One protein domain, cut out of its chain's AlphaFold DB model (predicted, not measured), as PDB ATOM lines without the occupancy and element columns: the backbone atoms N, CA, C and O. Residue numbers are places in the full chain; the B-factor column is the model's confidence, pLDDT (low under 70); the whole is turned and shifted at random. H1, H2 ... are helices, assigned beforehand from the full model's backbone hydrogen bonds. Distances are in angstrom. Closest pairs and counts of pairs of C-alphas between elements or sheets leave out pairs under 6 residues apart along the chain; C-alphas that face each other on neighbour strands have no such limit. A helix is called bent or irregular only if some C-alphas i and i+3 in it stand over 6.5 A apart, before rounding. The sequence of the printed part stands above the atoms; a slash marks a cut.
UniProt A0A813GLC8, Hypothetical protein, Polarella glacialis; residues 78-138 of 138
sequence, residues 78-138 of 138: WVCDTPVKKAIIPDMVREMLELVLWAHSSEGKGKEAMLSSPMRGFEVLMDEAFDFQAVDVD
ATOM      1  N   TRP A  78      54.475 -19.789  27.413       92.75
ATOM      2  CA  TRP A  78      54.043 -18.990  28.572       92.75
ATOM      3  C   TRP A  78      53.661 -17.541  28.224       92.75
ATOM      4  O   TRP A  78      53.327 -16.731  29.094       92.75
ATOM      5  N   VAL A  79      53.734 -17.174  26.942       93.88
ATOM      6  CA  VAL A  79      53.528 -15.795  26.490       93.88
ATOM      7  C   VAL A  79      52.057 -15.404  26.627       93.88
ATOM      8  O   VAL A  79      51.177 -15.954  25.970       93.88
ATOM      9  N   CYS A  80      51.793 -14.376  27.432       94.31
ATOM     10  CA  CYS A  80      50.455 -13.840  27.680       94.31
ATOM     11  C   CYS A  80      50.094 -12.710  26.695       94.31
ATOM     12  O   CYS A  80      49.831 -11.575  27.092       94.31
ATOM     13  N   ASP A  81      50.103 -13.000  25.396       95.06
ATOM     14  CA  ASP A  81      49.873 -12.027  24.313       95.06
ATOM     15  C   ASP A  81      48.394 -11.829  23.940       95.06
ATOM     16  O   ASP A  81      48.026 -10.805  23.364       95.06
ATOM     17  N   THR A  82      47.523 -12.764  24.318       94.69
ATOM     18  CA  THR A  82      46.077 -12.696  24.049       94.69
ATOM     19  C   THR A  82      45.262 -12.573  25.338       94.69
ATOM     20  O   THR A  82      45.720 -13.020  26.392       94.69
ATOM     21  N   PRO A  83      44.036 -12.014  25.287       94.38
ATOM     22  CA  PRO A  83      43.152 -11.960  26.454       94.38
ATOM     23  C   PRO A  83      42.888 -13.335  27.083       94.38
ATOM     24  O   PRO A  83      42.922 -13.458  28.301       94.38
ATOM     25  N   VAL A  84      42.706 -14.373  26.258       93.75
ATOM     26  CA  VAL A  84      42.490 -15.756  26.721       93.75
ATOM     27  C   VAL A  84      43.703 -16.265  27.501       93.75
ATOM     28  O   VAL A  84      43.558 -16.721  28.629       93.75
ATOM     29  N   LYS A  85      44.919 -16.117  26.956       93.88
ATOM     30  CA  LYS A  85      46.141 -16.551  27.655       93.88
ATOM     31  C   LYS A  85      46.387 -15.767  28.946       93.88
ATOM     32  O   LYS A  85      46.746 -16.369  29.950       93.88
ATOM     33  N   LYS A  86      46.143 -14.450  28.944       95.31
ATOM     34  CA  LYS A  86      46.250 -13.592  30.142       95.31
ATOM     35  C   LYS A  86      45.298 -14.010  31.262       95.31
ATOM     36  O   LYS A  86      45.622 -13.780  32.420       95.31
ATOM     37  N   ALA A  87      44.146 -14.579  30.914       91.69
ATOM     38  CA  ALA A  87      43.158 -15.042  31.880       91.69
ATOM     39  C   ALA A  87      43.466 -16.442  32.440       91.69
ATOM     40  O   ALA A  87      43.048 -16.734  33.547       91.69
ATOM     41  N   ILE A  88      44.175 -17.298  31.694       90.62
ATOM     42  CA  ILE A  88      44.368 -18.713  32.064       90.62
ATOM     43  C   ILE A  88      45.765 -18.973  32.640       90.62
ATOM     44  O   ILE A  88      45.894 -19.570  33.705       90.62
ATOM     45  N   ILE A  89      46.824 -18.530  31.951       93.69
ATOM     46  CA  ILE A  89      48.205 -18.936  32.266       93.69
ATOM     47  C   ILE A  89      48.631 -18.508  33.682       93.69
ATOM     48  O   ILE A  89      49.164 -19.354  34.402       93.69
ATOM     49  N   PRO A  90      48.411 -17.253  34.133       94.38
ATOM     50  CA  PRO A  90      48.866 -16.837  35.460       94.38
ATOM     51  C   PRO A  90      48.213 -17.619  36.605       94.38
ATOM     52  O   PRO A  90      48.879 -17.908  37.599       94.38
ATOM     53  N   ASP A  91      46.929 -17.950  36.468       91.12
ATOM     54  CA  ASP A  91      46.185 -18.700  37.481       91.12
ATOM     55  C   ASP A  91      46.619 -20.165  37.498       91.12
ATOM     56  O   ASP A  91      47.000 -20.667  38.554       91.12
ATOM     57  N   MET A  92      46.714 -20.794  36.324       91.94
ATOM     58  CA  MET A  92      47.212 -22.163  36.174       91.94
ATOM     59  C   MET A  92      48.615 -22.342  36.777       91.94
ATOM     60  O   MET A  92      48.852 -23.296  37.514       91.94
ATOM     61  N   VAL A  93      49.551 -21.423  36.501       92.38
ATOM     62  CA  VAL A  93      50.921 -21.493  37.043       92.38
ATOM     63  C   VAL A  93      50.924 -21.351  38.565       92.38
ATOM     64  O   VAL A  93      51.647 -22.075  39.247       92.38
ATOM     65  N   ARG A  94      50.123 -20.434  39.116       91.31
ATOM     66  CA  ARG A  94      50.022 -20.250  40.569       91.31
ATOM     67  C   ARG A  94      49.486 -21.505  41.248       91.31
ATOM     68  O   ARG A  94      50.101 -21.985  42.193       91.31
ATOM     69  N   GLU A  95      48.378 -22.036  40.748       89.94
ATOM     70  CA  GLU A  95      47.720 -23.220  41.304       89.94
ATOM     71  C   GLU A  95      48.595 -24.469  41.191       89.94
ATOM     72  O   GLU A  95      48.663 -25.261  42.127       89.94
ATOM     73  N   MET A  96      49.334 -24.615  40.091       90.50
ATOM     74  CA  MET A  96      50.337 -25.667  39.945       90.50
ATOM     75  C   MET A  96      51.419 -25.562  41.027       90.50
ATOM     76  O   MET A  96      51.751 -26.560  41.661       90.50
ATOM     77  N   LEU A  97      51.983 -24.369  41.248       90.50
ATOM     78  CA  LEU A  97      53.005 -24.181  42.281       90.50
ATOM     79  C   LEU A  97      52.444 -24.471  43.676       90.50
ATOM     80  O   LEU A  97      53.112 -25.128  44.471       90.50
ATOM     81  N   GLU A  98      51.219 -24.033  43.967       89.12
ATOM     82  CA  GLU A  98      50.521 -24.360  45.215       89.12
ATOM     83  C   GLU A  98      50.352 -25.876  45.383       89.12
ATOM     84  O   GLU A  98      50.671 -26.402  46.449       89.12
ATOM     85  N   LEU A  99      49.934 -26.588  44.331       87.56
ATOM     86  CA  LEU A  99      49.779 -28.044  44.325       87.56
ATOM     87  C   LEU A  99      51.108 -28.760  44.602       87.56
ATOM     88  O   LEU A  99      51.167 -29.630  45.472       87.56
ATOM     89  N   VAL A 100      52.180 -28.385  43.900       87.62
ATOM     90  CA  VAL A 100      53.508 -28.997  44.066       87.62
ATOM     91  C   VAL A 100      54.054 -28.745  45.472       87.62
ATOM     92  O   VAL A 100      54.558 -29.671  46.114       87.62
ATOM     93  N   LEU A 101      53.943 -27.512  45.975       88.88
ATOM     94  CA  LEU A 101      54.385 -27.160  47.325       88.88
ATOM     95  C   LEU A 101      53.571 -27.898  48.390       88.88
ATOM     96  O   LEU A 101      54.145 -28.411  49.351       88.88
ATOM     97  N   TRP A 102      52.252 -27.991  48.210       87.50
ATOM     98  CA  TRP A 102      51.370 -28.737  49.099       87.50
ATOM     99  C   TRP A 102      51.744 -30.223  49.131       87.50
ATOM    100  O   TRP A 102      51.940 -30.763  50.221       87.50
ATOM    101  N   ALA A 103      51.949 -30.855  47.971       83.06
ATOM    102  CA  ALA A 103      52.321 -32.268  47.868       83.06
ATOM    103  C   ALA A 103      53.642 -32.589  48.598       83.06
ATOM    104  O   ALA A 103      53.792 -33.662  49.183       83.06
ATOM    105  N   HIS A 104      54.582 -31.636  48.638       83.69
ATOM    106  CA  HIS A 104      55.864 -31.781  49.340       83.69
ATOM    107  C   HIS A 104      55.848 -31.288  50.799       83.69
ATOM    108  O   HIS A 104      56.829 -31.477  51.528       83.69
ATOM    109  N   SER A 105      54.752 -30.677  51.251       86.31
ATOM    110  CA  SER A 105      54.573 -30.221  52.631       86.31
ATOM    111  C   SER A 105      54.225 -31.377  53.577       86.31
ATOM    112  O   SER A 105      53.841 -32.467  53.157       86.31
ATOM    113  N   SER A 106      54.296 -31.138  54.889       85.25
ATOM    114  CA  SER A 106      53.776 -32.084  55.890       85.25
ATOM    115  C   SER A 106      52.268 -32.327  55.773       85.25
ATOM    116  O   SER A 106      51.776 -33.319  56.298       85.25
ATOM    117  N   GLU A 107      51.528 -31.421  55.128       82.00
ATOM    118  CA  GLU A 107      50.080 -31.542  54.971       82.00
ATOM    119  C   GLU A 107      49.684 -32.458  53.815       82.00
ATOM    120  O   GLU A 107      48.649 -33.113  53.934       82.00
ATOM    121  N   GLY A 108      50.472 -32.501  52.736       78.94
ATOM    122  CA  GLY A 108      50.191 -33.311  51.546       78.94
ATOM    123  C   GLY A 108      50.927 -34.650  51.500       78.94
ATOM    124  O   GLY A 108      50.429 -35.597  50.898       78.94
ATOM    125  N   LYS A 109      52.077 -34.777  52.176       77.19
ATOM    126  CA  LYS A 109      52.844 -36.033  52.201       77.19
ATOM    127  C   LYS A 109      51.994 -37.223  52.660       77.19
ATOM    128  O   LYS A 109      51.425 -37.201  53.749       77.19
ATOM    129  N   GLY A 110      51.980 -38.278  51.845       70.94
ATOM    130  CA  GLY A 110      51.288 -39.536  52.143       70.94
ATOM    131  C   GLY A 110      49.762 -39.451  52.087       70.94
ATOM    132  O   GLY A 110      49.096 -40.348  52.596       70.94
ATOM    133  N   LYS A 111      49.202 -38.380  51.510       73.50
ATOM    134  CA  LYS A 111      47.763 -38.246  51.276       73.50
ATOM    135  C   LYS A 111      47.446 -38.360  49.795       73.50
ATOM    136  O   LYS A 111      48.200 -37.868  48.962       73.50
ATOM    137  N   GLU A 112      46.284 -38.929  49.501       67.00
ATOM    138  CA  GLU A 112      45.701 -38.895  48.162       67.00
ATOM    139  C   GLU A 112      45.499 -37.439  47.725       67.00
ATOM    140  O   GLU A 112      44.780 -36.658  48.373       67.00
ATOM    141  N   ALA A 113      46.117 -37.080  46.598       65.12
ATOM    142  CA  ALA A 113      45.991 -35.748  46.018       65.12
ATOM    143  C   ALA A 113      44.524 -35.425  45.664       65.12
ATOM    144  O   ALA A 113      44.103 -34.273  45.786       65.12
ATOM    145  N   MET A 114      43.728 -36.451  45.332       57.56
ATOM    146  CA  MET A 114      42.315 -36.345  44.943       57.56
ATOM    147  C   MET A 114      41.385 -35.755  46.011       57.56
ATOM    148  O   MET A 114      40.388 -35.127  45.663       57.56
ATOM    149  N   LEU A 115      41.661 -35.958  47.302       55.69
ATOM    150  CA  LEU A 115      40.705 -35.622  48.371       55.69
ATOM    151  C   LEU A 115      41.100 -34.401  49.203       55.69
ATOM    152  O   LEU A 115      40.283 -33.896  49.974       55.69
ATOM    153  N   SER A 116      42.346 -33.937  49.091       53.84
ATOM    154  CA  SER A 116      42.924 -33.028  50.089       53.84
ATOM    155  C   SER A 116      43.708 -31.837  49.538       53.84
ATOM    156  O   SER A 116      44.111 -30.971  50.317       53.84
ATOM    157  N   SER A 117      43.868 -31.743  48.217       59.22
ATOM    158  CA  SER A 117      44.553 -30.627  47.567       59.22
ATOM    159  C   SER A 117      43.592 -29.485  47.183       59.22
ATOM    160  O   SER A 117      42.436 -29.741  46.827       59.22
ATOM    161  N   PRO A 118      44.045 -28.214  47.179       61.84
ATOM    162  CA  PRO A 118      43.347 -27.112  46.520       61.84
ATOM    163  C   PRO A 118      43.434 -27.258  44.985       61.84
ATOM    164  O   PRO A 118      44.053 -26.444  44.309       61.84
ATOM    165  N   MET A 119      42.814 -28.296  44.418       63.22
ATOM    166  CA  MET A 119      42.800 -28.608  42.979       63.22
ATOM    167  C   MET A 119      41.917 -27.628  42.186       63.22
ATOM    168  O   MET A 119      40.896 -27.996  41.610       63.22
ATOM    169  N   ARG A 120      42.264 -26.340  42.186       72.12
ATOM    170  CA  ARG A 120      41.432 -25.235  41.669       72.12
ATOM    171  C   ARG A 120      41.399 -25.112  40.137       72.12
ATOM    172  O   ARG A 120      41.179 -24.039  39.608       72.12
ATOM    173  N   GLY A 121      41.493 -26.226  39.424       79.56
ATOM    174  CA  GLY A 121      41.597 -26.253  37.960       79.56
ATOM    175  C   GLY A 121      42.360 -27.471  37.446       79.56
ATOM    176  O   GLY A 121      42.294 -27.786  36.261       79.56
ATOM    177  N   PHE A 122      43.035 -28.177  38.352       87.88
ATOM    178  CA  PHE A 122      43.682 -29.460  38.109       87.88
ATOM    179  C   PHE A 122      42.765 -30.627  38.487       87.88
ATOM    180  O   PHE A 122      41.892 -30.503  39.340       87.88
ATOM    181  N   GLU A 123      42.997 -31.776  37.866       86.50
ATOM    182  CA  GLU A 123      42.337 -33.041  38.175       86.50
ATOM    183  C   GLU A 123      43.400 -34.136  38.179       86.50
ATOM    184  O   GLU A 123      44.256 -34.176  37.293       86.50
ATOM    185  N   VAL A 124      43.362 -35.013  39.179       86.38
ATOM    186  CA  VAL A 124      44.234 -36.188  39.214       86.38
ATOM    187  C   VAL A 124      43.657 -37.226  38.257       86.38
ATOM    188  O   VAL A 124      42.527 -37.672  38.438       86.38
ATOM    189  N   LEU A 125      44.427 -37.580  37.229       86.19
ATOM    190  CA  LEU A 125      44.049 -38.611  36.252       86.19
ATOM    191  C   LEU A 125      44.665 -39.978  36.560       86.19
ATOM    192  O   LEU A 125      44.162 -40.993  36.090       86.19
ATOM    193  N   MET A 126      45.776 -39.985  37.294       82.00
ATOM    194  CA  MET A 126      46.515 -41.176  37.691       82.00
ATOM    195  C   MET A 126      47.268 -40.862  38.981       82.00
ATOM    196  O   MET A 126      48.005 -39.874  39.028       82.00
ATOM    197  N   ASP A 127      47.109 -41.703  39.996       81.38
ATOM    198  CA  ASP A 127      47.924 -41.672  41.206       81.38
ATOM    199  C   ASP A 127      48.597 -43.032  41.390       81.38
ATOM    200  O   ASP A 127      47.986 -43.974  41.883       81.38
ATOM    201  N   GLU A 128      49.864 -43.176  40.988       72.81
ATOM    202  CA  GLU A 128      50.531 -44.484  41.065       72.81
ATOM    203  C   GLU A 128      50.620 -45.048  42.488       72.81
ATOM    204  O   GLU A 128      50.695 -46.265  42.645       72.81
ATOM    205  N   ALA A 129      50.588 -44.196  43.517       67.31
ATOM    206  CA  ALA A 129      50.648 -44.649  44.902       67.31
ATOM    207  C   ALA A 129      49.354 -45.352  45.352       67.31
ATOM    208  O   ALA A 129      49.396 -46.152  46.288       67.31
ATOM    209  N   PHE A 130      48.226 -45.085  44.685       61.47
ATOM    210  CA  PHE A 130      46.901 -45.573  45.083       61.47
ATOM    211  C   PHE A 130      46.201 -46.399  43.990       61.47
ATOM    212  O   PHE A 130      45.523 -47.378  44.303       61.47
ATOM    213  N   ASP A 131      46.441 -46.093  42.714       61.62
ATOM    214  CA  ASP A 131      45.853 -46.769  41.553       61.62
ATOM    215  C   ASP A 131      46.651 -48.004  41.083       61.62
ATOM    216  O   ASP A 131      46.201 -48.717  40.184       61.62
ATOM    217  N   PHE A 132      47.786 -48.338  41.720       53.34
ATOM    218  CA  PHE A 132      48.510 -49.601  41.498       53.34
ATOM    219  C   PHE A 132      49.024 -50.220  42.808       53.34
ATOM    220  O   PHE A 132      50.213 -50.120  43.096       53.34
ATOM    221  N   GLN A 133      48.114 -50.860  43.571       40.25
ATOM    222  CA  GLN A 133      48.338 -51.601  44.832       40.25
ATOM    223  C   GLN A 133      49.814 -51.738  45.221       40.25
ATOM    224  O   GLN A 133      50.513 -52.614  44.709       40.25
ATOM    225  N   ALA A 134      50.259 -50.876  46.138       37.38
ATOM    226  CA  ALA A 134      51.552 -50.983  46.788       37.38
ATOM    227  C   ALA A 134      51.740 -52.420  47.298       37.38
ATOM    228  O   ALA A 134      51.104 -52.845  48.262       37.38
ATOM    229  N   VAL A 135      52.580 -53.191  46.611       34.91
ATOM    230  CA  VAL A 135      53.153 -54.396  47.194       34.91
ATOM    231  C   VAL A 135      54.202 -53.877  48.161       34.91
ATOM    232  O   VAL A 135      55.190 -53.282  47.728       34.91
ATOM    233  N   ASP A 136      53.946 -54.047  49.458       40.06
ATOM    234  CA  ASP A 136      54.980 -53.942  50.480       40.06
ATOM    235  C   ASP A 136      56.185 -54.766  50.012       40.06
ATOM    236  O   ASP A 136      56.077 -55.972  49.771       40.06
ATOM    237  N   VAL A 137      57.319 -54.100  49.820       33.53
ATOM    238  CA  VAL A 137      58.593 -54.780  49.600       33.53
ATOM    239  C   VAL A 137      59.275 -54.826  50.961       33.53
ATOM    240  O   VAL A 137      59.746 -53.795  51.444       33.53
ATOM    241  N   ASP A 138      59.226 -56.009  51.577       34.56
ATOM    242  CA  ASP A 138      59.981 -56.384  52.784       34.56
ATOM    243  C   ASP A 138      61.493 -56.115  52.646       34.56
ATOM    244  O   ASP A 138      62.056 -56.353  51.546       34.56
TER     245      ASP A 138
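Overview. This is residues 78 to 138 of the 138 residues of the protein "Hypothetical protein" of Polarella glacialis (UniProt A0A813GLC8). One long helix, H1, makes one side of a loose rod; after it the chain turns and folds back beside it through the short helix H2 to about residue 121, then turns again and runs off past the far end of H1 to the short helix H3. A tail, residues 131 to 138, sticks out and adds to the length. The printed part has 61 residues with three named helices, in the order H1, H2, H3, and no named strand; its class is all helix, though under half of its residues, 30, are in named elements. It is only just loose, close to extended, with a radius of gyration of the C-alphas of 15.3 A and spans of 54 by 22 by 18 A.

Arrangement. Begin with H1, residues 83 to 104, then look at H2, residues 113 to 116: the two are close but not clearly touching, and their closest C-alphas, those of Ala 103 and Ala 113, are 7.5 A apart. Go on to H3, residues 128 to 131, which is apart from H1 and from H2. In H1, 16 of 18 O i to N i+4 pairs are within hydrogen-bond range; H2 and H3 are too short for such a pair.

Along the chain. Find C-alpha 83 at (43.152, -11.960, 26.454); from there H1 runs 32.8 A to C-alpha 104 at (55.864, -31.781, 49.340). It is irregular, but only just: C-alphas 87 and 90 are 7.0 A apart. H2 measures 5.8 A and H3 5.2 A, ending at C-alpha 131, (45.853, -46.769, 41.553).

Size, cuts and confidence. The two C-alphas farthest apart, those of Pro 83 and Asp 138, are 54.3 A apart. The printed part has no cut; the link from H1 to H2 is short and that from H2 to H3 is long. Look for pLDDT under 70 in residues 112 to 119 and 129 to 138.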